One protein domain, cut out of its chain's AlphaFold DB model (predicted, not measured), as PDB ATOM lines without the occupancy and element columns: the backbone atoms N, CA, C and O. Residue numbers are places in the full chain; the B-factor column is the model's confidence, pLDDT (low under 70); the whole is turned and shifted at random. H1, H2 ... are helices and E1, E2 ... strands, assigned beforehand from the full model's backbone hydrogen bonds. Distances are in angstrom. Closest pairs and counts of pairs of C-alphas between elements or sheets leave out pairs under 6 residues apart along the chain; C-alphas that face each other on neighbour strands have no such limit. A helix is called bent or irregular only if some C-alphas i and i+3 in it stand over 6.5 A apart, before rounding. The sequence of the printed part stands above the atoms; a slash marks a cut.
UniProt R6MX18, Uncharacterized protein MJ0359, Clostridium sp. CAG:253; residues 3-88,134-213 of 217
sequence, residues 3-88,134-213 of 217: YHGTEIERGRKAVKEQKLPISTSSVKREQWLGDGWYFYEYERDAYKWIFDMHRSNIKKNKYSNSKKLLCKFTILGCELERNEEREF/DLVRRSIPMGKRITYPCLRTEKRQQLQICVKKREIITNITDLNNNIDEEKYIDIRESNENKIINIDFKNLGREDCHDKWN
ATOM      1  N   TYR A   3     510.482 480.380 421.568       95.31
ATOM      2  CA  TYR A   3     511.775 480.820 422.083       95.31
ATOM      3  C   TYR A   3     512.160 480.087 423.365       95.31
ATOM      4  O   TYR A   3     511.368 480.019 424.307       95.31
ATOM      5  N   HIS A   4     513.384 479.569 423.419       94.81
ATOM      6  CA  HIS A   4     513.935 478.856 424.574       94.81
ATOM      7  C   HIS A   4     515.238 479.508 425.040       94.81
ATOM      8  O   HIS A   4     516.197 479.591 424.277       94.81
ATOM      9  N   GLY A   5     515.291 479.949 426.297       90.94
ATOM     10  CA  GLY A   5     516.515 480.480 426.896       90.94
ATOM     11  C   GLY A   5     517.375 479.370 427.501       90.94
ATOM     12  O   GLY A   5     516.871 478.553 428.267       90.94
ATOM     13  N   THR A   6     518.673 479.339 427.193       90.06
ATOM     14  CA  THR A   6     519.594 478.299 427.690       90.06
ATOM     15  C   THR A   6     521.038 478.789 427.784       90.06
ATOM     16  O   THR A   6     521.363 479.870 427.308       90.06
ATOM     17  N   GLU A   7     521.928 478.015 428.411       88.38
ATOM     18  CA  GLU A   7     523.372 478.299 428.399       88.38
ATOM     19  C   GLU A   7     523.952 478.105 426.995       88.38
ATOM     20  O   GLU A   7     523.579 477.165 426.297       88.38
ATOM     21  N   ILE A   8     524.909 478.943 426.600       87.62
ATOM     22  CA  ILE A   8     525.421 479.008 425.223       87.62
ATOM     23  C   ILE A   8     525.953 477.661 424.716       87.62
ATOM     24  O   ILE A   8     525.587 477.225 423.630       87.62
ATOM     25  N   GLU A   9     526.732 476.940 425.527       89.50
ATOM     26  CA  GLU A   9     527.270 475.626 425.148       89.50
ATOM     27  C   GLU A   9     526.173 474.562 425.033       89.50
ATOM     28  O   GLU A   9     526.200 473.717 424.137       89.50
ATOM     29  N   ARG A  10     525.150 474.634 425.895       91.00
ATOM     30  CA  ARG A  10     523.973 473.759 425.789       91.00
ATOM     31  C   ARG A  10     523.162 474.091 424.544       91.00
ATOM     32  O   ARG A  10     522.674 473.174 423.895       91.00
ATOM     33  N   GLY A  11     523.040 475.373 424.208       92.31
ATOM     34  CA  GLY A  11     522.346 475.840 423.016       92.31
ATOM     35  C   GLY A  11     523.029 475.385 421.734       92.31
ATOM     36  O   GLY A  11     522.389 474.763 420.892       92.31
ATOM     37  N   ARG A  12     524.351 475.564 421.636       91.75
ATOM     38  CA  ARG A  12     525.169 475.054 420.522       91.75
ATOM     39  C   ARG A  12     525.011 473.549 420.345       91.75
ATOM     40  O   ARG A  12     524.804 473.077 419.228       91.75
ATOM     41  N   LYS A  13     525.060 472.797 421.449       95.50
ATOM     42  CA  LYS A  13     524.810 471.353 421.437       95.50
ATOM     43  C   LYS A  13     523.398 471.035 420.942       95.50
ATOM     44  O   LYS A  13     523.251 470.184 420.073       95.50
ATOM     45  N   ALA A  14     522.384 471.743 421.436       95.62
ATOM     46  CA  ALA A  14     520.995 471.519 421.051       95.62
ATOM     47  C   ALA A  14     520.727 471.798 419.569       95.62
ATOM     48  O   ALA A  14     519.983 471.045 418.951       95.62
ATOM     49  N   VAL A  15     521.353 472.826 418.992       96.06
ATOM     50  CA  VAL A  15     521.271 473.135 417.555       96.06
ATOM     51  C   VAL A  15     521.994 472.073 416.731       96.06
ATOM     52  O   VAL A  15     521.451 471.576 415.749       96.06
ATOM     53  N   LYS A  16     523.197 471.660 417.142       96.81
ATOM     54  CA  LYS A  16     523.951 470.612 416.438       96.81
ATOM     55  C   LYS A  16     523.222 469.268 416.445       96.81
ATOM     56  O   LYS A  16     523.191 468.579 415.434       96.81
ATOM     57  N   GLU A  17     522.677 468.882 417.594       97.06
ATOM     58  CA  GLU A  17     522.006 467.592 417.789       97.06
ATOM     59  C   GLU A  17     520.524 467.634 417.418       97.06
ATOM     60  O   GLU A  17     519.862 466.600 417.478       97.06
ATOM     61  N   GLN A  18     519.995 468.821 417.103       97.00
ATOM     62  CA  GLN A  18     518.562 469.079 417.013       97.00
ATOM     63  C   GLN A  18     517.834 468.446 418.204       97.00
ATOM     64  O   GLN A  18     516.895 467.676 418.043       97.00
ATOM     65  N   LYS A  19     518.291 468.702 419.439       95.50
ATOM     66  CA  LYS A  19     517.707 468.109 420.653       95.50
ATOM     67  C   LYS A  19     517.917 468.977 421.888       95.50
ATOM     68  O   LYS A  19     519.041 469.237 422.299       95.50
ATOM     69  N   LEU A  20     516.818 469.348 422.543       92.88
ATOM     70  CA  LEU A  20     516.858 470.030 423.834       92.88
ATOM     71  C   LEU A  20     516.892 469.029 424.999       92.88
ATOM     72  O   LEU A  20     516.210 467.999 424.942       92.88
ATOM     73  N   PRO A  21     517.629 469.321 426.084       89.44
ATOM     74  CA  PRO A  21     517.468 468.591 427.332       89.44
ATOM     75  C   PRO A  21     516.071 468.854 427.905       89.44
ATOM     76  O   PRO A  21     515.577 469.980 427.857       89.44
ATOM     77  N   ILE A  22     515.442 467.812 428.445       90.75
ATOM     78  CA  ILE A  22     514.156 467.944 429.129       90.75
ATOM     79  C   ILE A  22     514.356 468.636 430.484       90.75
ATOM     80  O   ILE A  22     515.309 468.341 431.212       90.75
ATOM     81  N   SER A  23     513.464 469.562 430.822       88.62
ATOM     82  CA  SER A  23     513.381 470.133 432.162       88.62
ATOM     83  C   SER A  23     512.577 469.190 433.045       88.62
ATOM     84  O   SER A  23     511.391 468.994 432.803       88.62
ATOM     85  N   THR A  24     513.213 468.634 434.073       86.50
ATOM     86  CA  THR A  24     512.539 467.795 435.067       86.50
ATOM     87  C   THR A  24     512.437 468.509 436.405       86.50
ATOM     88  O   THR A  24     513.317 469.291 436.804       86.50
ATOM     89  N   SER A  25     511.346 468.253 437.112       71.44
ATOM     90  CA  SER A  25     511.153 468.686 438.488       71.44
ATOM     91  C   SER A  25     512.034 467.831 439.402       71.44
ATOM     92  O   SER A  25     511.693 466.745 439.850       71.44
ATOM     93  N   SER A  26     513.231 468.339 439.693       62.06
ATOM     94  CA  SER A  26     513.969 467.931 440.891       62.06
ATOM     95  C   SER A  26     513.595 468.869 442.038       62.06
ATOM     96  O   SER A  26     513.197 470.010 441.798       62.06
ATOM     97  N   VAL A  27     513.770 468.421 443.287       51.88
ATOM     98  CA  VAL A  27     513.388 469.112 444.545       51.88
ATOM     99  C   VAL A  27     513.832 470.592 444.624       51.88
ATOM    100  O   VAL A  27     513.334 471.349 445.446       51.88
ATOM    101  N   LYS A  28     514.749 471.045 443.757       47.53
ATOM    102  CA  LYS A  28     515.371 472.376 443.791       47.53
ATOM    103  C   LYS A  28     514.986 473.332 442.650       47.53
ATOM    104  O   LYS A  28     515.535 474.433 442.616       47.53
ATOM    105  N   ARG A  29     514.130 472.954 441.690       58.41
ATOM    106  CA  ARG A  29     513.756 473.835 440.561       58.41
ATOM    107  C   ARG A  29     512.251 473.832 440.325       58.41
ATOM    108  O   ARG A  29     511.675 472.785 440.055       58.41
ATOM    109  N   GLU A  30     511.641 475.011 440.399       64.38
ATOM    110  CA  GLU A  30     510.242 475.195 440.020       64.38
ATOM    111  C   GLU A  30     510.083 475.024 438.506       64.38
ATOM    112  O   GLU A  30     510.689 475.746 437.717       64.38
ATOM    113  N   GLN A  31     509.265 474.050 438.118       82.25
ATOM    114  CA  GLN A  31     508.804 473.823 436.752       82.25
ATOM    115  C   GLN A  31     507.295 474.068 436.753       82.25
ATOM    116  O   GLN A  31     506.524 473.161 437.043       82.25
ATOM    117  N   TRP A  32     506.858 475.309 436.519       87.62
ATOM    118  CA  TRP A  32     505.459 475.722 436.746       87.62
ATOM    119  C   TRP A  32     504.437 474.904 435.949       87.62
ATOM    120  O   TRP A  32     503.357 474.601 436.435       87.62
ATOM    121  N   LEU A  33     504.809 474.500 434.735       94.19
ATOM    122  CA  LEU A  33     503.976 473.673 433.852       94.19
ATOM    123  C   LEU A  33     504.305 472.167 433.894       94.19
ATOM    124  O   LEU A  33     503.915 471.428 432.989       94.19
ATOM    125  N   GLY A  34     505.056 471.717 434.902       93.62
ATOM    126  CA  GLY A  34     505.543 470.342 435.030       93.62
ATOM    127  C   GLY A  34     506.636 469.974 434.019       93.62
ATOM    128  O   GLY A  34     507.047 470.775 433.186       93.62
ATOM    129  N   ASP A  35     507.080 468.730 434.047       93.88
ATOM    130  CA  ASP A  35     508.224 468.229 433.288       93.88
ATOM    131  C   ASP A  35     508.003 468.337 431.779       93.88
ATOM    132  O   ASP A  35     506.909 468.072 431.275       93.88
ATOM    133  N   GLY A  36     509.034 468.748 431.045       95.12
ATOM    134  CA  GLY A  36     508.947 468.919 429.597       95.12
ATOM    135  C   GLY A  36     509.951 469.917 429.036       95.12
ATOM    136  O   GLY A  36     510.935 470.284 429.681       95.12
ATOM    137  N   TRP A  37     509.716 470.356 427.804       96.12
ATOM    138  CA  TRP A  37     510.533 471.371 427.139       96.12
ATOM    139  C   TRP A  37     509.818 472.714 427.160       96.12
ATOM    140  O   TRP A  37     508.712 472.852 426.642       96.12
ATOM    141  N   TYR A  38     510.457 473.703 427.777       95.38
ATOM    142  CA  TYR A  38     509.855 475.005 428.020       95.38
ATOM    143  C   TYR A  38     510.168 475.999 426.919       95.38
ATOM    144  O   TYR A  38     511.328 476.187 426.555       95.38
ATOM    145  N   PHE A  39     509.139 476.700 426.473       96.44
ATOM    146  CA  PHE A  39     509.231 477.737 425.468       96.44
ATOM    147  C   PHE A  39     508.379 478.943 425.842       96.44
ATOM    148  O   PHE A  39     507.443 478.866 426.642       96.44
ATOM    149  N   TYR A  40     508.689 480.056 425.197       94.56
ATOM    150  CA  TYR A  40     507.905 481.273 425.228       94.56
ATOM    151  C   TYR A  40     507.437 481.639 423.828       94.56
ATOM    152  O   TYR A  40     508.115 481.368 422.838       94.56
ATOM    153  N   GLU A  41     506.280 482.287 423.751       92.69
ATOM    154  CA  GLU A  41     505.735 482.791 422.486       92.69
ATOM    155  C   GLU A  41     506.512 484.000 421.951       92.69
ATOM    156  O   GLU A  41     506.605 484.194 420.745       92.69
ATOM    157  N   TYR A  42     507.126 484.780 422.843       88.94
ATOM    158  CA  TYR A  42     507.898 485.966 422.487       88.94
ATOM    159  C   TYR A  42     509.348 485.848 422.962       88.94
ATOM    160  O   TYR A  42     509.594 485.525 424.125       88.94
ATOM    161  N   GLU A  43     510.304 486.210 422.101       87.50
ATOM    162  CA  GLU A  43     511.751 486.177 422.386       87.50
ATOM    163  C   GLU A  43     512.103 486.904 423.693       87.50
ATOM    164  O   GLU A  43     512.828 486.393 424.546       87.50
ATOM    165  N   ARG A  44     511.464 488.057 423.919       83.69
ATOM    166  CA  ARG A  44     511.615 488.874 425.132       83.69
ATOM    167  C   ARG A  44     511.295 488.158 426.433       83.69
ATOM    168  O   ARG A  44     511.845 488.507 427.473       83.69
ATOM    169  N   ASP A  45     510.402 487.177 426.402       86.56
ATOM    170  CA  ASP A  45     510.059 486.401 427.589       86.56
ATOM    171  C   ASP A  45     511.118 485.350 427.910       86.56
ATOM    172  O   ASP A  45     511.429 485.160 429.087       86.56
ATOM    173  N   ALA A  46     511.734 484.757 426.882       88.94
ATOM    174  CA  ALA A  46     512.892 483.883 427.043       88.94
ATOM    175  C   ALA A  46     514.094 484.661 427.597       88.94
ATOM    176  O   ALA A  46     514.712 484.222 428.569       88.94
ATOM    177  N   TYR A  47     514.368 485.859 427.062       84.88
ATOM    178  CA  TYR A  47     515.402 486.743 427.608       84.88
ATOM    179  C   TYR A  47     515.129 487.105 429.072       84.88
ATOM    180  O   TYR A  47     515.989 486.958 429.943       84.88
ATOM    181  N   LYS A  48     513.903 487.552 429.368       80.94
ATOM    182  CA  LYS A  48     513.493 487.921 430.726       80.94
ATOM    183  C   LYS A  48     513.676 486.757 431.703       80.94
ATOM    184  O   LYS A  48     514.091 486.993 432.833       80.94
ATOM    185  N   TRP A  49     513.371 485.525 431.296       84.12
ATOM    186  CA  TRP A  49     513.593 484.346 432.133       84.12
ATOM    187  C   TRP A  49     515.080 484.144 432.459       84.12
ATOM    188  O   TRP A  49     515.417 483.991 433.633       84.12
ATOM    189  N   ILE A  50     515.976 484.242 431.465       82.69
ATOM    190  CA  ILE A  50     517.438 484.193 431.683       82.69
ATOM    191  C   ILE A  50     517.854 485.266 432.698       82.69
ATOM    192  O   ILE A  50     518.580 484.988 433.657       82.69
ATOM    193  N   PHE A  51     517.364 486.494 432.514       78.69
ATOM    194  CA  PHE A  51     517.656 487.604 433.414       78.69
ATOM    195  C   PHE A  51     517.166 487.335 434.844       78.69
ATOM    196  O   PHE A  51     517.937 487.477 435.793       78.69
ATOM    197  N   ASP A  52     515.909 486.916 435.016       77.88
ATOM    198  CA  ASP A  52     515.313 486.656 436.330       77.88
ATOM    199  C   ASP A  52     516.053 485.525 437.071       77.88
ATOM    200  O   ASP A  52     516.359 485.677 438.258       77.88
ATOM    201  N   MET A  53     516.449 484.455 436.368       77.56
ATOM    202  CA  MET A  53     517.241 483.343 436.923       77.56
ATOM    203  C   MET A  53     518.619 483.778 437.441       77.56
ATOM    204  O   MET A  53     519.157 483.181 438.378       77.56
ATOM    205  N   HIS A  54     519.198 484.834 436.869       76.06
ATOM    206  CA  HIS A  54     520.523 485.338 437.238       76.06
ATOM    207  C   HIS A  54     520.508 486.684 437.955       76.06
ATOM    208  O   HIS A  54     521.571 487.196 438.314       76.06
ATOM    209  N   ARG A  55     519.324 487.212 438.275       73.06
ATOM    210  CA  ARG A  55     519.146 488.509 438.938       73.06
ATOM    211  C   ARG A  55     519.948 488.629 440.232       73.06
ATOM    212  O   ARG A  55     520.523 489.676 440.510       73.06
ATOM    213  N   SER A  56     520.022 487.556 441.019       72.00
ATOM    214  CA  SER A  56     520.802 487.516 442.265       72.00
ATOM    215  C   SER A  56     522.315 487.591 442.028       72.00
ATOM    216  O   SER A  56     523.021 488.223 442.810       72.00
ATOM    217  N   ASN A  57     522.820 486.995 440.945       71.56
ATOM    218  CA  ASN A  57     524.232 487.060 440.565       71.56
ATOM    219  C   ASN A  57     524.602 488.436 439.998       71.56
ATOM    220  O   ASN A  57     525.694 488.925 440.283       71.56
ATOM    221  N   ILE A  58     523.688 489.068 439.254       68.62
ATOM    222  CA  ILE A  58     523.837 490.446 438.759       68.62
ATOM    223  C   ILE A  58     523.899 491.414 439.944       68.62
ATOM    224  O   ILE A  58     524.870 492.148 440.075       68.62
ATOM    225  N   LYS A  59     522.943 491.334 440.883       70.06
ATOM    226  CA  LYS A  59     522.933 492.161 442.109       70.06
ATOM    227  C   LYS A  59     524.194 492.011 442.966       70.06
ATOM    228  O   LYS A  59     524.552 492.930 443.689       70.06
ATOM    229  N   LYS A  60     524.847 490.847 442.916       74.69
ATOM    230  CA  LYS A  60     526.099 490.554 443.634       74.69
ATOM    231  C   LYS A  60     527.357 490.915 442.829       74.69
ATOM    232  O   LYS A  60     528.437 490.463 443.197       74.69
ATOM    233  N   ASN A  61     527.232 491.649 441.720       67.50
ATOM    234  CA  ASN A  61     528.326 492.019 440.812       67.50
ATOM    235  C   ASN A  61     529.162 490.830 440.293       67.50
ATOM    236  O   ASN A  61     530.285 491.011 439.830       67.50
ATOM    237  N   LYS A  62     528.620 489.600 440.308       64.69
ATOM    238  CA  LYS A  62     529.267 488.441 439.655       64.69
ATOM    239  C   LYS A  62     529.223 488.555 438.129       64.69
ATOM    240  O   LYS A  62     530.011 487.921 437.431       64.69
ATOM    241  N   TYR A  63     528.297 489.370 437.628       59.72
ATOM    242  CA  TYR A  63     528.212 489.827 436.251       59.72
ATOM    243  C   TYR A  63     528.330 491.348 436.261       59.72
ATOM    244  O   TYR A  63     527.583 492.005 436.975       59.72
ATOM    245  N   SER A  64     529.277 491.901 435.500       51.50
ATOM    246  CA  SER A  64     529.554 493.345 435.504       51.50
ATOM    247  C   SER A  64     528.453 494.184 434.838       51.50
ATOM    248  O   SER A  64     528.403 495.382 435.074       51.50
ATOM    249  N   ASN A  65     527.607 493.578 433.995       55.97
ATOM    250  CA  ASN A  65     526.400 494.157 433.389       55.97
ATOM    251  C   ASN A  65     525.579 493.068 432.654       55.97
ATOM    252  O   ASN A  65     526.038 491.930 432.507       55.97
ATOM    253  N   SER A  66     524.380 493.426 432.178       53.81
ATOM    254  CA  SER A  66     523.482 492.584 431.366       53.81
ATOM    255  C   SER A  66     524.126 492.053 430.078       53.81
ATOM    256  O   SER A  66     523.871 490.907 429.721       53.81
ATOM    257  N   LYS A  67     525.033 492.814 429.448       54.47
ATOM    258  CA  LYS A  67     525.742 492.414 428.213       54.47
ATOM    259  C   LYS A  67     526.532 491.109 428.355       54.47
ATOM    260  O   LYS A  67     526.664 490.337 427.414       54.47
ATOM    261  N   LYS A  68     527.024 490.789 429.558       62.34
ATOM    262  CA  LYS A  68     527.717 489.510 429.807       62.34
ATOM    263  C   LYS A  68     526.786 488.306 429.975       62.34
ATOM    264  O   LYS A  68     527.293 487.184 430.017       62.34
ATOM    265  N   LEU A  69     525.466 488.492 430.087       65.81
ATOM    266  CA  LEU A  69     524.534 487.360 430.122       65.81
ATOM    267  C   LEU A  69     524.514 486.652 428.772       65.81
ATOM    268  O   LEU A  69     524.702 485.443 428.747       65.81
ATOM    269  N   LEU A  70     524.398 487.373 427.657       64.94
ATOM    270  CA  LEU A  70     524.399 486.752 426.324       64.94
ATOM    271  C   LEU A  70     525.767 486.174 425.921       64.94
ATOM    272  O   LEU A  70     525.860 485.316 425.052       64.94
ATOM    273  N   CYS A  71     526.847 486.532 426.623       69.38
ATOM    274  CA  CYS A  71     528.116 485.808 426.495       69.38
ATOM    275  C   CYS A  71     528.074 484.393 427.106       69.38
ATOM    276  O   CYS A  71     528.941 483.574 426.811       69.38
ATOM    277  N   LYS A  72     527.122 484.111 428.004       76.62
ATOM    278  CA  LYS A  72     526.981 482.820 428.703       76.62
ATOM    279  C   LYS A  72     525.691 482.082 428.368       76.62
ATOM    280  O   LYS A  72     525.617 480.872 428.572       76.62
ATOM    281  N   PHE A  73     524.695 482.793 427.863       84.44
ATOM    282  CA  PHE A  73     523.371 482.296 427.532       84.44
ATOM    283  C   PHE A  73     523.036 482.633 426.084       84.44
ATOM    284  O   PHE A  73     523.581 483.568 425.518       84.44
ATOM    285  N   THR A  74     522.136 481.861 425.499       86.38
ATOM    286  CA  THR A  74     521.565 482.105 424.177       86.38
ATOM    287  C   THR A  74     520.051 481.938 424.233       86.38
ATOM    288  O   THR A  74     519.515 481.289 425.142       86.38
ATOM    289  N   ILE A  75     519.366 482.520 423.255       90.69
ATOM    290  CA  ILE A  75     517.974 482.220 422.953       90.69
ATOM    291  C   ILE A  75     517.941 481.403 421.669       90.69
ATOM    292  O   ILE A  75     518.485 481.798 420.639       90.69
ATOM    293  N   LEU A  76     517.273 480.262 421.739       94.06
ATOM    294  CA  LEU A  76     517.036 479.406 420.592       94.06
ATOM    295  C   LEU A  76     515.653 479.686 420.012       94.06
ATOM    296  O   LEU A  76     514.682 479.807 420.764       94.06
ATOM    297  N   GLY A  77     515.570 479.731 418.687       96.06
ATOM    298  CA  GLY A  77     514.328 479.677 417.931       96.06
ATOM    299  C   GLY A  77     513.945 478.222 417.710       96.06
ATOM    300  O   GLY A  77     514.780 477.407 417.333       96.06
ATOM    301  N   CYS A  78     512.704 477.864 418.003       97.25
ATOM    302  CA  CYS A  78     512.208 476.501 417.883       97.25
ATOM    303  C   CYS A  78     510.899 476.477 417.093       97.25
ATOM    304  O   CYS A  78     509.960 477.223 417.386       97.25
ATOM    305  N   GLU A  79     510.819 475.620 416.087       97.50
ATOM    306  CA  GLU A  79     509.564 475.325 415.400       97.50
ATOM    307  C   GLU A  79     508.862 474.173 416.107       97.50
ATOM    308  O   GLU A  79     509.496 473.197 416.513       97.50
ATOM    309  N   LEU A  80     507.553 474.338 416.295       96.94
ATOM    310  CA  LEU A  80     506.695 473.337 416.905       96.94
ATOM    311  C   LEU A  80     505.601 472.968 415.903       96.94
ATOM    312  O   LEU A  80     504.858 473.853 415.473       96.94
ATOM    313  N   GLU A  81     505.482 471.688 415.567       96.19
ATOM    314  CA  GLU A  81     504.369 471.151 414.780       96.19
ATOM    315  C   GLU A  81     503.130 471.057 415.677       96.19
ATOM    316  O   GLU A  81     502.883 470.062 416.357       96.19
ATOM    317  N   ARG A  82     502.399 472.171 415.783       90.88
ATOM    318  CA  ARG A  82     501.287 472.315 416.728       90.88
ATOM    319  C   ARG A  82     499.965 471.894 416.106       90.88
ATOM    320  O   ARG A  82     499.603 472.362 415.031       90.88
ATOM    321  N   ASN A  83     499.206 471.124 416.878       94.56
ATOM    322  CA  ASN A  83     497.773 470.946 416.701       94.56
ATOM    323  C   ASN A  83     497.054 471.572 417.908       94.56
ATOM    324  O   ASN A  83     497.284 471.159 419.045       94.56
ATOM    325  N   GLU A  84     496.202 472.572 417.669       92.75
ATOM    326  CA  GLU A  84     495.472 473.291 418.724       92.75
ATOM    327  C   GLU A  84     494.513 472.386 419.511       92.75
ATOM    328  O   GLU A  84     494.316 472.594 420.706       92.75
ATOM    329  N   GLU A  85     493.977 471.333 418.893       96.25
ATOM    330  CA  GLU A  85     493.114 470.354 419.569       96.25
ATOM    331  C   GLU A  85     493.894 469.484 420.565       96.25
ATOM    332  O   GLU A  85     493.332 468.961 421.526       96.25
ATOM    333  N   ARG A  86     495.212 469.362 420.363       97.44
ATOM    334  CA  ARG A  86     496.134 468.594 421.213       97.44
ATOM    335  C   ARG A  86     496.876 469.486 422.210       97.44
ATOM    336  O   ARG A  86     497.883 469.081 422.793       97.44
ATOM    337  N   GLU A  87     496.373 470.694 422.449       97.38
ATOM    338  CA  GLU A  87     496.905 471.636 423.430       97.38
ATOM    339  C   GLU A  87     496.046 471.692 424.698       97.38
ATOM    340  O   GLU A  87     494.864 472.037 424.674       97.38
ATOM    341  N   PHE A  88     496.672 471.446 425.850       98.12
ATOM    342  CA  PHE A  88     496.040 471.684 427.144       98.12
ATOM    343  C   PHE A  88     496.296 473.128 427.598       98.12
ATOM    344  O   PHE A  88     497.440 473.534 427.814       98.12
ATOM    345  N   ASP A 134     499.829 467.143 423.496       97.94
ATOM    346  CA  ASP A 134     501.260 467.167 423.175       97.94
ATOM    347  C   ASP A 134     502.004 468.268 423.936       97.94
ATOM    348  O   ASP A 134     503.224 468.203 424.110       97.94
ATOM    349  N   LEU A 135     501.273 469.278 424.417       97.75
ATOM    350  CA  LEU A 135     501.820 470.406 425.161       97.75
ATOM    351  C   LEU A 135     500.800 471.026 426.121       97.75
ATOM    352  O   LEU A 135     499.586 470.865 425.980       97.75
ATOM    353  N   VAL A 136     501.327 471.797 427.068       97.75
ATOM    354  CA  VAL A 136     500.579 472.711 427.933       97.75
ATOM    355  C   VAL A 136     500.902 474.149 427.534       97.75
ATOM    356  O   VAL A 136     502.078 474.505 427.462       97.75
ATOM    357  N   ARG A 137     499.891 475.001 427.349       96.75
ATOM    358  CA  ARG A 137     500.058 476.457 427.170       96.75
ATOM    359  C   ARG A 137     499.337 477.207 428.276       96.75
ATOM    360  O   ARG A 137     498.151 476.985 428.512       96.75
ATOM    361  N   ARG A 138     500.019 478.140 428.939       95.00
ATOM    362  CA  ARG A 138     499.408 478.979 429.978       95.00
ATOM    363  C   ARG A 138     499.715 480.453 429.783       95.00
ATOM    364  O   ARG A 138     500.847 480.840 429.497       95.00
ATOM    365  N   SER A 139     498.684 481.268 429.997       91.31
ATOM    366  CA  SER A 139     498.813 482.705 430.230       91.31
ATOM    367  C   SER A 139     499.123 482.971 431.694       91.31
ATOM    368  O   SER A 139     498.294 482.686 432.558       91.31
ATOM    369  N   ILE A 140     500.301 483.530 431.954       84.31
ATOM    370  CA  ILE A 140     500.792 483.853 433.291       84.31
ATOM    371  C   ILE A 140     500.815 485.379 433.446       84.31
ATOM    372  O   ILE A 140     501.519 486.068 432.695       84.31
ATOM    373  N   PRO A 141     500.076 485.948 434.413       77.81
ATOM    374  CA  PRO A 141     500.054 487.387 434.620       77.81
ATOM    375  C   PRO A 141     501.407 487.884 435.141       77.81
ATOM    376  O   PRO A 141     501.886 487.445 436.186       77.81
ATOM    377  N   MET A 142     502.002 488.863 434.458       70.50
ATOM    378  CA  MET A 142     503.212 489.546 434.917       70.50
ATOM    379  C   MET A 142     502.872 490.876 435.595       70.50
ATOM    380  O   MET A 142     502.068 491.654 435.090       70.50
ATOM    381  N   GLY A 143     503.523 491.161 436.729       62.81
ATOM    382  CA  GLY A 143     503.428 492.448 437.434       62.81
ATOM    383  C   GLY A 143     502.876 492.360 438.862       62.81
ATOM    384  O   GLY A 143     502.525 491.285 439.348       62.81
ATOM    385  N   LYS A 144     502.821 493.510 439.553       55.69
ATOM    386  CA  LYS A 144     502.278 493.638 440.922       55.69
ATOM    387  C   LYS A 144     500.783 493.298 440.954       55.69
ATOM    388  O   LYS A 144     500.132 493.302 439.916       55.69
ATOM    389  N   ARG A 145     500.219 492.979 442.127       57.47
ATOM    390  CA  ARG A 145     498.760 492.779 442.290       57.47
ATOM    391  C   ARG A 145     497.993 493.961 441.680       57.47
ATOM    392  O   ARG A 145     498.440 495.094 441.803       57.47
ATOM    393  N   ILE A 146     496.870 493.680 441.009       56.53
ATOM    394  CA  ILE A 146     496.005 494.743 440.489       56.53
ATOM    395  C   ILE A 146     495.354 495.386 441.705       56.53
ATOM    396  O   ILE A 146     494.502 494.778 442.348       56.53
ATOM    397  N   THR A 147     495.788 496.591 442.033       58.09
ATOM    398  CA  THR A 147     495.128 497.453 443.006       58.09
ATOM    399  C   THR A 147     494.696 498.700 442.263       58.09
ATOM    400  O   THR A 147     495.480 499.242 441.488       58.09
ATOM    401  N   TYR A 148     493.461 499.150 442.477       53.28
ATOM    402  CA  TYR A 148     493.017 500.438 441.952       53.28
ATOM    403  C   TYR A 148     494.052 501.525 442.317       53.28
ATOM    404  O   TYR A 148     494.492 501.545 443.472       53.28
ATOM    405  N   PRO A 149     494.489 502.382 441.373       58.62
ATOM    406  CA  PRO A 149     493.900 502.663 440.056       58.62
ATOM    407  C   PRO A 149     494.492 501.891 438.856       58.62
ATOM    408  O   PRO A 149     494.204 502.259 437.721       58.62
ATOM    409  N   CYS A 150     495.292 500.838 439.059       59.00
ATOM    410  CA  CYS A 150     495.928 500.100 437.959       59.00
ATOM    411  C   CYS A 150     494.911 499.543 436.951       59.00
ATOM    412  O   CYS A 150     494.008 498.778 437.319       59.00
ATOM    413  N   LEU A 151     495.093 499.858 435.666       59.56
ATOM    414  CA  LEU A 151     494.302 499.271 434.588       59.56
ATOM    415  C   LEU A 151     494.630 497.782 434.449       59.56
ATOM    416  O   LEU A 151     495.778 497.353 434.545       59.56
ATOM    417  N   ARG A 152     493.619 496.963 434.143       58.06
ATOM    418  CA  ARG A 152     493.813 495.516 433.915       58.06
ATOM    419  C   ARG A 152     494.810 495.230 432.784       58.06
ATOM    420  O   ARG A 152     495.504 494.219 432.831       58.06
ATOM    421  N   THR A 153     494.900 496.132 431.809       60.06
ATOM    422  CA  THR A 153     495.824 496.081 430.666       60.06
ATOM    423  C   THR A 153     497.276 496.402 431.032       60.06
ATOM    424  O   THR A 153     498.171 496.068 430.263       60.06
ATOM    425  N   GLU A 154     497.542 496.971 432.215       58.78
ATOM    426  CA  GLU A 154     498.911 497.176 432.718       58.78
ATOM    427  C   GLU A 154     499.586 495.851 433.103       58.78
ATOM    428  O   GLU A 154     500.815 495.760 433.151       58.78
ATOM    429  N   LYS A 155     498.805 494.784 433.335       65.00
ATOM    430  CA  LYS A 155     499.344 493.433 433.486       65.00
ATOM    431  C   LYS A 155     499.544 492.781 432.134       65.00
ATOM    432  O   LYS A 155     498.656 492.118 431.594       65.00
ATOM    433  N   ARG A 156     500.771 492.881 431.635       74.56
ATOM    434  CA  ARG A 156     501.209 492.055 430.518       74.56
ATOM    435  C   ARG A 156     501.040 490.571 430.869       74.56
ATOM    436  O   ARG A 156     501.520 490.112 431.902       74.56
ATOM    437  N   GLN A 157     500.418 489.811 429.979       80.88
ATOM    438  CA  GLN A 157     500.403 488.354 430.054       80.88
ATOM    439  C   GLN A 157     501.661 487.785 429.391       80.88
ATOM    440  O   GLN A 157     502.041 488.207 428.295       80.88
ATOM    441  N   GLN A 158     502.321 486.848 430.064       86.94
ATOM    442  CA  GLN A 158     503.388 486.037 429.490       86.94
ATOM    443  C   GLN A 158     502.799 484.688 429.082       86.94
ATOM    444  O   GLN A 158     502.179 484.014 429.901       86.94
ATOM    445  N   LEU A 159     503.004 484.299 427.826       92.75
ATOM    446  CA  LEU A 159     502.552 483.010 427.310       92.75
ATOM    447  C   LEU A 159     503.709 482.027 427.377       92.75
ATOM    448  O   LEU A 159     504.715 482.183 426.678       92.75
ATOM    449  N   GLN A 160     503.565 481.050 428.266       94.31
ATOM    450  CA  GLN A 160     504.534 479.986 428.466       94.31
ATOM    451  C   GLN A 160     503.964 478.675 427.935       94.31
ATOM    452  O   GLN A 160     502.781 478.372 428.107       94.31
ATOM    453  N   ILE A 161     504.823 477.908 427.279       96.75
ATOM    454  CA  ILE A 161     504.502 476.625 426.673       96.75
ATOM    455  C   ILE A 161     505.437 475.580 427.269       96.75
ATOM    456  O   ILE A 161     506.641 475.805 427.356       96.75
ATOM    457  N   CYS A 162     504.891 474.441 427.675       96.94
ATOM    458  CA  CYS A 162     505.653 473.267 428.071       96.94
ATOM    459  C   CYS A 162     505.247 472.102 427.178       96.94
ATOM    460  O   CYS A 162     504.137 471.578 427.278       96.94
ATOM    461  N   VAL A 163     506.142 471.730 426.273       97.56
ATOM    462  CA  VAL A 163     505.969 470.591 425.379       97.56
ATOM    463  C   VAL A 163     506.204 469.303 426.159       97.56
ATOM    464  O   VAL A 163     507.208 469.171 426.862       97.56
ATOM    465  N   LYS A 164     505.281 468.357 426.012       96.81
ATOM    466  CA  LYS A 164     505.271 467.058 426.696       96.81
ATOM    467  C   LYS A 164     505.754 465.927 425.792       96.81
ATOM    468  O   LYS A 164     506.255 464.924 426.289       96.81
ATOM    469  N   LYS A 165     505.670 466.113 424.473       95.69
ATOM    470  CA  LYS A 165     506.153 465.168 423.460       95.69
ATOM    471  C   LYS A 165     507.311 465.745 422.675       95.69
ATOM    472  O   LYS A 165     507.183 466.806 422.076       95.69
ATOM    473  N   ARG A 166     508.455 465.059 422.667       94.25
ATOM    474  CA  ARG A 166     509.650 465.569 421.982       94.25
ATOM    475  C   ARG A 166     509.378 465.753 420.495       94.25
ATOM    476  O   ARG A 166     509.902 466.689 419.906       94.25
ATOM    477  N   GLU A 167     508.596 464.863 419.910       95.00
ATOM    478  CA  GLU A 167     508.386 464.687 418.477       95.00
ATOM    479  C   GLU A 167     507.870 465.961 417.803       95.00
ATOM    480  O   GLU A 167     508.246 466.230 416.670       95.00
ATOM    481  N   ILE A 168     507.110 466.796 418.520       96.69
ATOM    482  CA  ILE A 168     506.565 468.034 417.951       96.69
ATOM    483  C   ILE A 168     507.596 469.165 417.827       96.69
ATOM    484  O   ILE A 168     507.279 470.199 417.254       96.69
ATOM    485  N   ILE A 169     508.812 469.020 418.370       97.62
ATOM    486  CA  ILE A 169     509.894 470.009 418.224       97.62
ATOM    487  C   ILE A 169     510.693 469.669 416.960       97.62
ATOM    488  O   ILE A 169     511.517 468.749 416.973       97.62
ATOM    489  N   THR A 170     510.467 470.404 415.876       96.00
ATOM    490  CA  THR A 170     510.938 470.017 414.536       96.00
ATOM    491  C   THR A 170     512.251 470.676 414.127       96.00
ATOM    492  O   THR A 170     513.091 470.019 413.518       96.00
ATOM    493  N   ASN A 171     512.461 471.942 414.488       97.06
ATOM    494  CA  ASN A 171     513.651 472.709 414.113       97.06
ATOM    495  C   ASN A 171     514.140 473.547 415.297       97.06
ATOM    496  O   ASN A 171     513.325 474.160 415.984       97.06
ATOM    497  N   ILE A 172     515.453 473.583 415.529       97.19
ATOM    498  CA  ILE A 172     516.108 474.371 416.582       97.19
ATOM    499  C   ILE A 172     517.233 475.197 415.954       97.19
ATOM    500  O   ILE A 172     518.190 474.646 415.406       97.19
ATOM    501  N   THR A 173     517.157 476.518 416.094       95.06
ATOM    502  CA  THR A 173     518.121 477.482 415.554       95.06
ATOM    503  C   THR A 173     518.683 478.380 416.653       95.06
ATOM    504  O   THR A 173     517.992 478.711 417.614       95.06
ATOM    505  N   ASP A 174     519.956 478.767 416.538       90.44
ATOM    506  CA  ASP A 174     520.570 479.754 417.435       90.44
ATOM    507  C   ASP A 174     520.232 481.165 416.940       90.44
ATOM    508  O   ASP A 174     520.519 481.496 415.786       90.44
ATOM    509  N   LEU A 175     519.627 481.994 417.793       85.62
ATOM    510  CA  LEU A 175     519.264 483.369 417.444       85.62
ATOM    511  C   LEU A 175     520.288 484.399 417.922       85.62
ATOM    512  O   LEU A 175     520.084 485.583 417.665       85.62
ATOM    513  N   ASN A 176     521.393 483.992 418.560       72.06
ATOM    514  CA  ASN A 176     522.364 484.905 419.182       72.06
ATOM    515  C   ASN A 176     522.846 486.057 418.284       72.06
ATOM    516  O   ASN A 176     523.082 487.152 418.784       72.06
ATOM    517  N   ASN A 177     522.964 485.848 416.970       58.09
ATOM    518  CA  ASN A 177     523.420 486.890 416.040       58.09
ATOM    519  C   ASN A 177     522.378 487.999 415.785       58.09
ATOM    520  O   ASN A 177     522.720 489.021 415.199       58.09
ATOM    521  N   ASN A 178     521.127 487.804 416.214       57.03
ATOM    522  CA  ASN A 178     519.992 488.695 415.961       57.03
ATOM    523  C   ASN A 178     519.384 489.288 417.247       57.03
ATOM    524  O   ASN A 178     518.377 489.999 417.173       57.03
ATOM    525  N   ILE A 179     519.964 489.001 418.419       62.12
ATOM    526  CA  ILE A 179     519.457 489.503 419.701       62.12
ATOM    527  C   ILE A 179     519.885 490.964 419.860       62.12
ATOM    528  O   ILE A 179     521.017 491.274 420.219       62.12
ATOM    529  N   ASP A 180     518.952 491.872 419.593       63.81
ATOM    530  CA  ASP A 180     519.121 493.299 419.848       63.81
ATOM    531  C   ASP A 180     518.968 493.575 421.353       63.81
ATOM    532  O   ASP A 180     517.858 493.640 421.880       63.81
ATOM    533  N   GLU A 181     520.094 493.695 422.062       57.12
ATOM    534  CA  GLU A 181     520.134 493.948 423.508       57.12
ATOM    535  C   GLU A 181     519.345 495.200 423.925       57.12
ATOM    536  O   GLU A 181     518.754 495.214 425.011       57.12
ATOM    537  N   GLU A 182     519.280 496.232 423.074       59.16
ATOM    538  CA  GLU A 182     518.530 497.459 423.366       59.16
ATOM    539  C   GLU A 182     517.018 497.198 423.421       59.16
ATOM    540  O   GLU A 182     516.332 497.816 424.238       59.16
ATOM    541  N   LYS A 183     516.503 496.196 422.686       59.84
ATOM    542  CA  LYS A 183     515.097 495.743 422.808       59.84
ATOM    543  C   LYS A 183     514.762 495.172 424.184       59.84
ATOM    544  O   LYS A 183     513.582 495.064 424.524       59.84
ATOM    545  N   TYR A 184     515.763 494.766 424.964       58.34
ATOM    546  CA  TYR A 184     515.564 494.018 426.206       58.34
ATOM    547  C   TYR A 184     515.903 494.794 427.480       58.34
ATOM    548  O   TYR A 184     515.441 494.419 428.561       58.34
ATOM    549  N   ILE A 185     516.681 495.874 427.366       50.62
ATOM    550  CA  ILE A 185     517.066 496.749 428.486       50.62
ATOM    551  C   ILE A 185     515.862 497.562 429.010       50.62
ATOM    552  O   ILE A 185     515.788 497.872 430.201       50.62
ATOM    553  N   ASP A 186     514.861 497.835 428.171       47.44
ATOM    554  CA  ASP A 186     513.906 498.934 428.384       47.44
ATOM    555  C   ASP A 186     512.606 498.604 429.152       47.44
ATOM    556  O   ASP A 186     511.584 499.246 428.946       47.44
ATOM    557  N   ILE A 187     512.558 497.583 430.023       48.84
ATOM    558  CA  ILE A 187     511.274 497.234 430.692       48.84
ATOM    559  C   ILE A 187     511.308 497.300 432.226       48.84
ATOM    560  O   ILE A 187     510.247 497.274 432.855       48.84
ATOM    561  N   ARG A 188     512.472 497.408 432.885       41.81
ATOM    562  CA  ARG A 188     512.502 497.464 434.369       41.81
ATOM    563  C   ARG A 188     513.556 498.358 435.020       41.81
ATOM    564  O   ARG A 188     513.486 498.505 436.238       41.81
ATOM    565  N   GLU A 189     514.502 498.922 434.274       39.47
ATOM    566  CA  GLU A 189     515.591 499.727 434.859       39.47
ATOM    567  C   GLU A 189     515.727 501.129 434.270       39.47
ATOM    568  O   GLU A 189     516.635 501.865 434.651       39.47
ATOM    569  N   SER A 190     514.799 501.558 433.418       36.59
ATOM    570  CA  SER A 190     514.703 502.971 433.106       36.59
ATOM    571  C   SER A 190     513.844 503.648 434.186       36.59
ATOM    572  O   SER A 190     512.618 503.593 434.205       36.59
ATOM    573  N   ASN A 191     514.515 504.314 435.132       39.06
ATOM    574  CA  ASN A 191     513.906 505.442 435.856       39.06
ATOM    575  C   ASN A 191     513.463 506.556 434.884       39.06
ATOM    576  O   ASN A 191     512.751 507.479 435.263       39.06
ATOM    577  N   GLU A 192     513.864 506.443 433.623       38.16
ATOM    578  CA  GLU A 192     513.419 507.233 432.498       38.16
ATOM    579  C   GLU A 192     512.586 506.335 431.592       38.16
ATOM    580  O   GLU A 192     513.106 505.766 430.637       38.16
ATOM    581  N   ASN A 193     511.283 506.211 431.867       39.00
ATOM    582  CA  ASN A 193     510.347 505.820 430.817       39.00
ATOM    583  C   ASN A 193     510.747 506.614 429.566       39.00
ATOM    584  O   ASN A 193     510.567 507.836 429.551       39.00
ATOM    585  N   LYS A 194     511.299 505.966 428.534       39.16
ATOM    586  CA  LYS A 194     511.308 506.555 427.199       39.16
ATOM    587  C   LYS A 194     509.841 506.620 426.824       39.16
ATOM    588  O   LYS A 194     509.257 505.670 426.313       39.16
ATOM    589  N   ILE A 195     509.222 507.731 427.209       39.38
ATOM    590  CA  ILE A 195     507.893 508.117 426.791       39.38
ATOM    591  C   ILE A 195     507.965 508.023 425.275       39.38
ATOM    592  O   ILE A 195     508.681 508.790 424.630       39.38
ATOM    593  N   ILE A 196     507.258 507.050 424.703       40.38
ATOM    594  CA  ILE A 196     506.816 507.190 423.327       40.38
ATOM    595  C   ILE A 196     506.029 508.494 423.364       40.38
ATOM    596  O   ILE A 196     504.957 508.538 423.969       40.38
ATOM    597  N   ASN A 197     506.618 509.575 422.844       36.38
ATOM    598  CA  ASN A 197     505.954 510.864 422.716       36.38
ATOM    599  C   ASN A 197     504.847 510.670 421.684       36.38
ATOM    600  O   ASN A 197     504.999 510.963 420.502       36.38
ATOM    601  N   ILE A 198     503.736 510.098 422.133       44.38
ATOM    602  CA  ILE A 198     502.460 510.251 421.468       44.38
ATOM    603  C   ILE A 198     502.152 511.728 421.665       44.38
ATOM    604  O   ILE A 198     501.966 512.182 422.794       44.38
ATOM    605  N   ASP A 199     502.244 512.498 420.586       45.47
ATOM    606  CA  ASP A 199     502.094 513.942 420.658       45.47
ATOM    607  C   ASP A 199     500.630 514.298 420.945       45.47
ATOM    608  O   ASP A 199     499.801 514.449 420.049       45.47
ATOM    609  N   PHE A 200     500.296 514.395 422.230       52.97
ATOM    610  CA  PHE A 200     498.993 514.856 422.694       52.97
ATOM    611  C   PHE A 200     498.841 516.380 422.577       52.97
ATOM    612  O   PHE A 200     497.789 516.896 422.942       52.97
ATOM    613  N   LYS A 201     499.842 517.128 422.075       49.59
ATOM    614  CA  LYS A 201     499.779 518.603 422.006       49.59
ATOM    615  C   LYS A 201     498.624 519.134 421.158       49.59
ATOM    616  O   LYS A 201     498.217 520.270 421.367       49.59
ATOM    617  N   ASN A 202     498.068 518.314 420.265       49.97
ATOM    618  CA  ASN A 202     496.902 518.665 419.449       49.97
ATOM    619  C   ASN A 202     495.563 518.153 420.013       49.97
ATOM    620  O   ASN A 202     494.537 518.310 419.363       49.97
ATOM    621  N   LEU A 203     495.544 517.531 421.196       50.44
ATOM    622  CA  LEU A 203     494.311 517.141 421.883       50.44
ATOM    623  C   LEU A 203     493.979 518.204 422.930       50.44
ATOM    624  O   LEU A 203     494.405 518.133 424.084       50.44
ATOM    625  N   GLY A 204     493.225 519.220 422.506       47.34
ATOM    626  CA  GLY A 204     492.689 520.227 423.410       47.34
ATOM    627  C   GLY A 204     491.821 519.588 424.500       47.34
ATOM    628  O   GLY A 204     491.143 518.580 424.286       47.34
ATOM    629  N   ARG A 205     491.822 520.190 425.693       46.31
ATOM    630  CA  ARG A 205     490.984 519.760 426.831       46.31
ATOM    631  C   ARG A 205     489.489 519.735 426.467       46.31
ATOM    632  O   ARG A 205     488.750 518.911 426.999       46.31
ATOM    633  N   GLU A 206     489.075 520.595 425.538       51.94
ATOM    634  CA  GLU A 206     487.708 520.700 425.013       51.94
ATOM    635  C   GLU A 206     487.360 519.549 424.048       51.94
ATOM    636  O   GLU A 206     486.331 518.898 424.230       51.94
ATOM    637  N   ASP A 207     488.268 519.171 423.136       50.91
ATOM    638  CA  ASP A 207     488.083 518.033 422.212       50.91
ATOM    639  C   ASP A 207     487.921 516.688 422.937       50.91
ATOM    640  O   ASP A 207     487.263 515.762 422.446       50.91
ATOM    641  N   CYS A 208     488.538 516.571 424.114       48.69
ATOM    642  CA  CYS A 208     488.457 515.384 424.952       48.69
ATOM    643  C   CYS A 208     487.140 515.334 425.739       48.69
ATOM    644  O   CYS A 208     486.552 514.262 425.859       48.69
ATOM    645  N   HIS A 209     486.649 516.464 426.257       48.06
ATOM    646  CA  HIS A 209     485.455 516.500 427.108       48.06
ATOM    647  C   HIS A 209     484.156 516.218 426.338       48.06
ATOM    648  O   HIS A 209     483.336 515.421 426.809       48.06
ATOM    649  N   ASP A 210     483.991 516.774 425.135       52.00
ATOM    650  CA  ASP A 210     482.777 516.564 424.333       52.00
ATOM    651  C   ASP A 210     482.681 515.140 423.773       52.00
ATOM    652  O   ASP A 210     481.607 514.529 423.761       52.00
ATOM    653  N   LYS A 211     483.816 514.547 423.382       50.53
ATOM    654  CA  LYS A 211     483.859 513.148 422.926       50.53
ATOM    655  C   LYS A 211     483.697 512.158 424.078       50.53
ATOM    656  O   LYS A 211     483.030 511.142 423.896       50.53
ATOM    657  N   TRP A 212     484.236 512.445 425.266       44.53
ATOM    658  CA  TRP A 212     484.146 511.547 426.427       44.53
ATOM    659  C   TRP A 212     482.740 511.492 427.035       44.53
ATOM    660  O   TRP A 212     482.283 510.425 427.447       44.53
ATOM    661  N   ASN A 213     482.011 512.611 427.038       49.28
ATOM    662  CA  ASN A 213     480.618 512.652 427.499       49.28
ATOM    663  C   ASN A 213     479.666 511.826 426.615       49.28
ATOM    664  O   ASN A 213     478.605 511.411 427.078       49.28
TER     665      ASN A 213
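What this domain is: This is residues 3 to 88 and 134 to 213 of the 217 residues of the protein "Uncharacterized protein MJ0359" of Clostridium sp. CAG:253 (UniProt R6MX18). Two small three-stranded sheets, partly face to face with their strands crossed, make the body: E1, E3 and E6 form one, E2, E5 and E4 the other. H1 and H2 pack on opposite faces of the sheet E1 E3 E6, and residues 195 to 213, a thin arm ending in H5, stick out from the body. The printed part has 166 residues, with five named helices and six named strands in the order E1 H1 E2 H2 H3 E3 E4 E5 E6 H4 H5. Both sheets are antiparallel, in the orders E1 - E3 - E6 and E2 - E5 - E4; the class is mixed, helices and strands, with 81 residues, under half, in named elements. The whole is loose, with a radius of gyration of the C-alphas of 19.8 A and spans of 63 by 45 by 32 A.

Where its parts are: One sheet holds E1, residues 3 to 7, beginning at C-alpha 3 (511.775, 480.820, 422.083), E3, residues 73 to 80, 21.7 A long, and E6, residues 169 to 174. The other holds E2, residues 37 to 40, E5, residues 157 to 163, 19.2 A, and E4, residues 135 to 141, 19.5 A. H1 is residues 8 to 17, 14.0 A. H2, residues 43 to 59, 23.4 A, is irregular, with C-alphas 53 and 56 7.7 A apart and a kink of 51 degrees near residue 53. H3 is residues 67 to 70, H4 residues 182 to 185, and H5 residues 205 to 213, ending at C-alpha 213 (480.618, 512.652, 427.499).

How they stand to each other: In the strongly twisted sheet E1 E3 E6, N 4 and O 76 are 3.0 A apart, and N 77 and O 173 2.8 A, within hydrogen-bond range. In the other, N 39 and O 161 are 2.8 A apart; the hairpin E4 and E5 has N 138 and O 160 at 2.9 A. The two sheets form a sandwich, two sheets face to face, their strands at 72 degrees; the closest C-alphas of E1 and E2 are those of His 4 and Phe 39, 4.9 A. Three layers, helices on both faces of a sheet, are made by H1 and H2 with E1 E3 E6. H1, at a height of 6.7 A, is over E3 and E6; its closest C-alphas to E6 are Val 15 and Ile 172, 5.4 A. H2, at a height of 9.0 A, is over E1 and along the strands; the C-alphas of Gly 5 and Ala 46 are closest, 5.0 A. H3 is close to H2 but not clearly touching, the C-alphas of Phe 51 and Leu 69 being closest, 7.6 A. With residues 44 to 48 alone, H2 only just touches H4, with 3 pairs of C-alphas within 8 A, the closest those of Arg 44 and Tyr 184, 6.6 A. Every O i to N i+4 pair is within hydrogen-bond range in H1, 11 of 13 in H2 and 4 of 5 in H5; H3 and H4 are too short for such a pair.

The domain as a whole: The C-alphas farthest apart are those of Glu 17 and Glu 206, 63.6 A. Residues 89 to 133 are not printed, and C-alphas 88 and 134 are 8.0 A apart across the cut. The links H1 to E2, E4 to E5 and H4 to H5 are long. Mean pLDDT of the printed part is 75.1; 67 residues are under 70, among them 143 to 155 and 177 to 213.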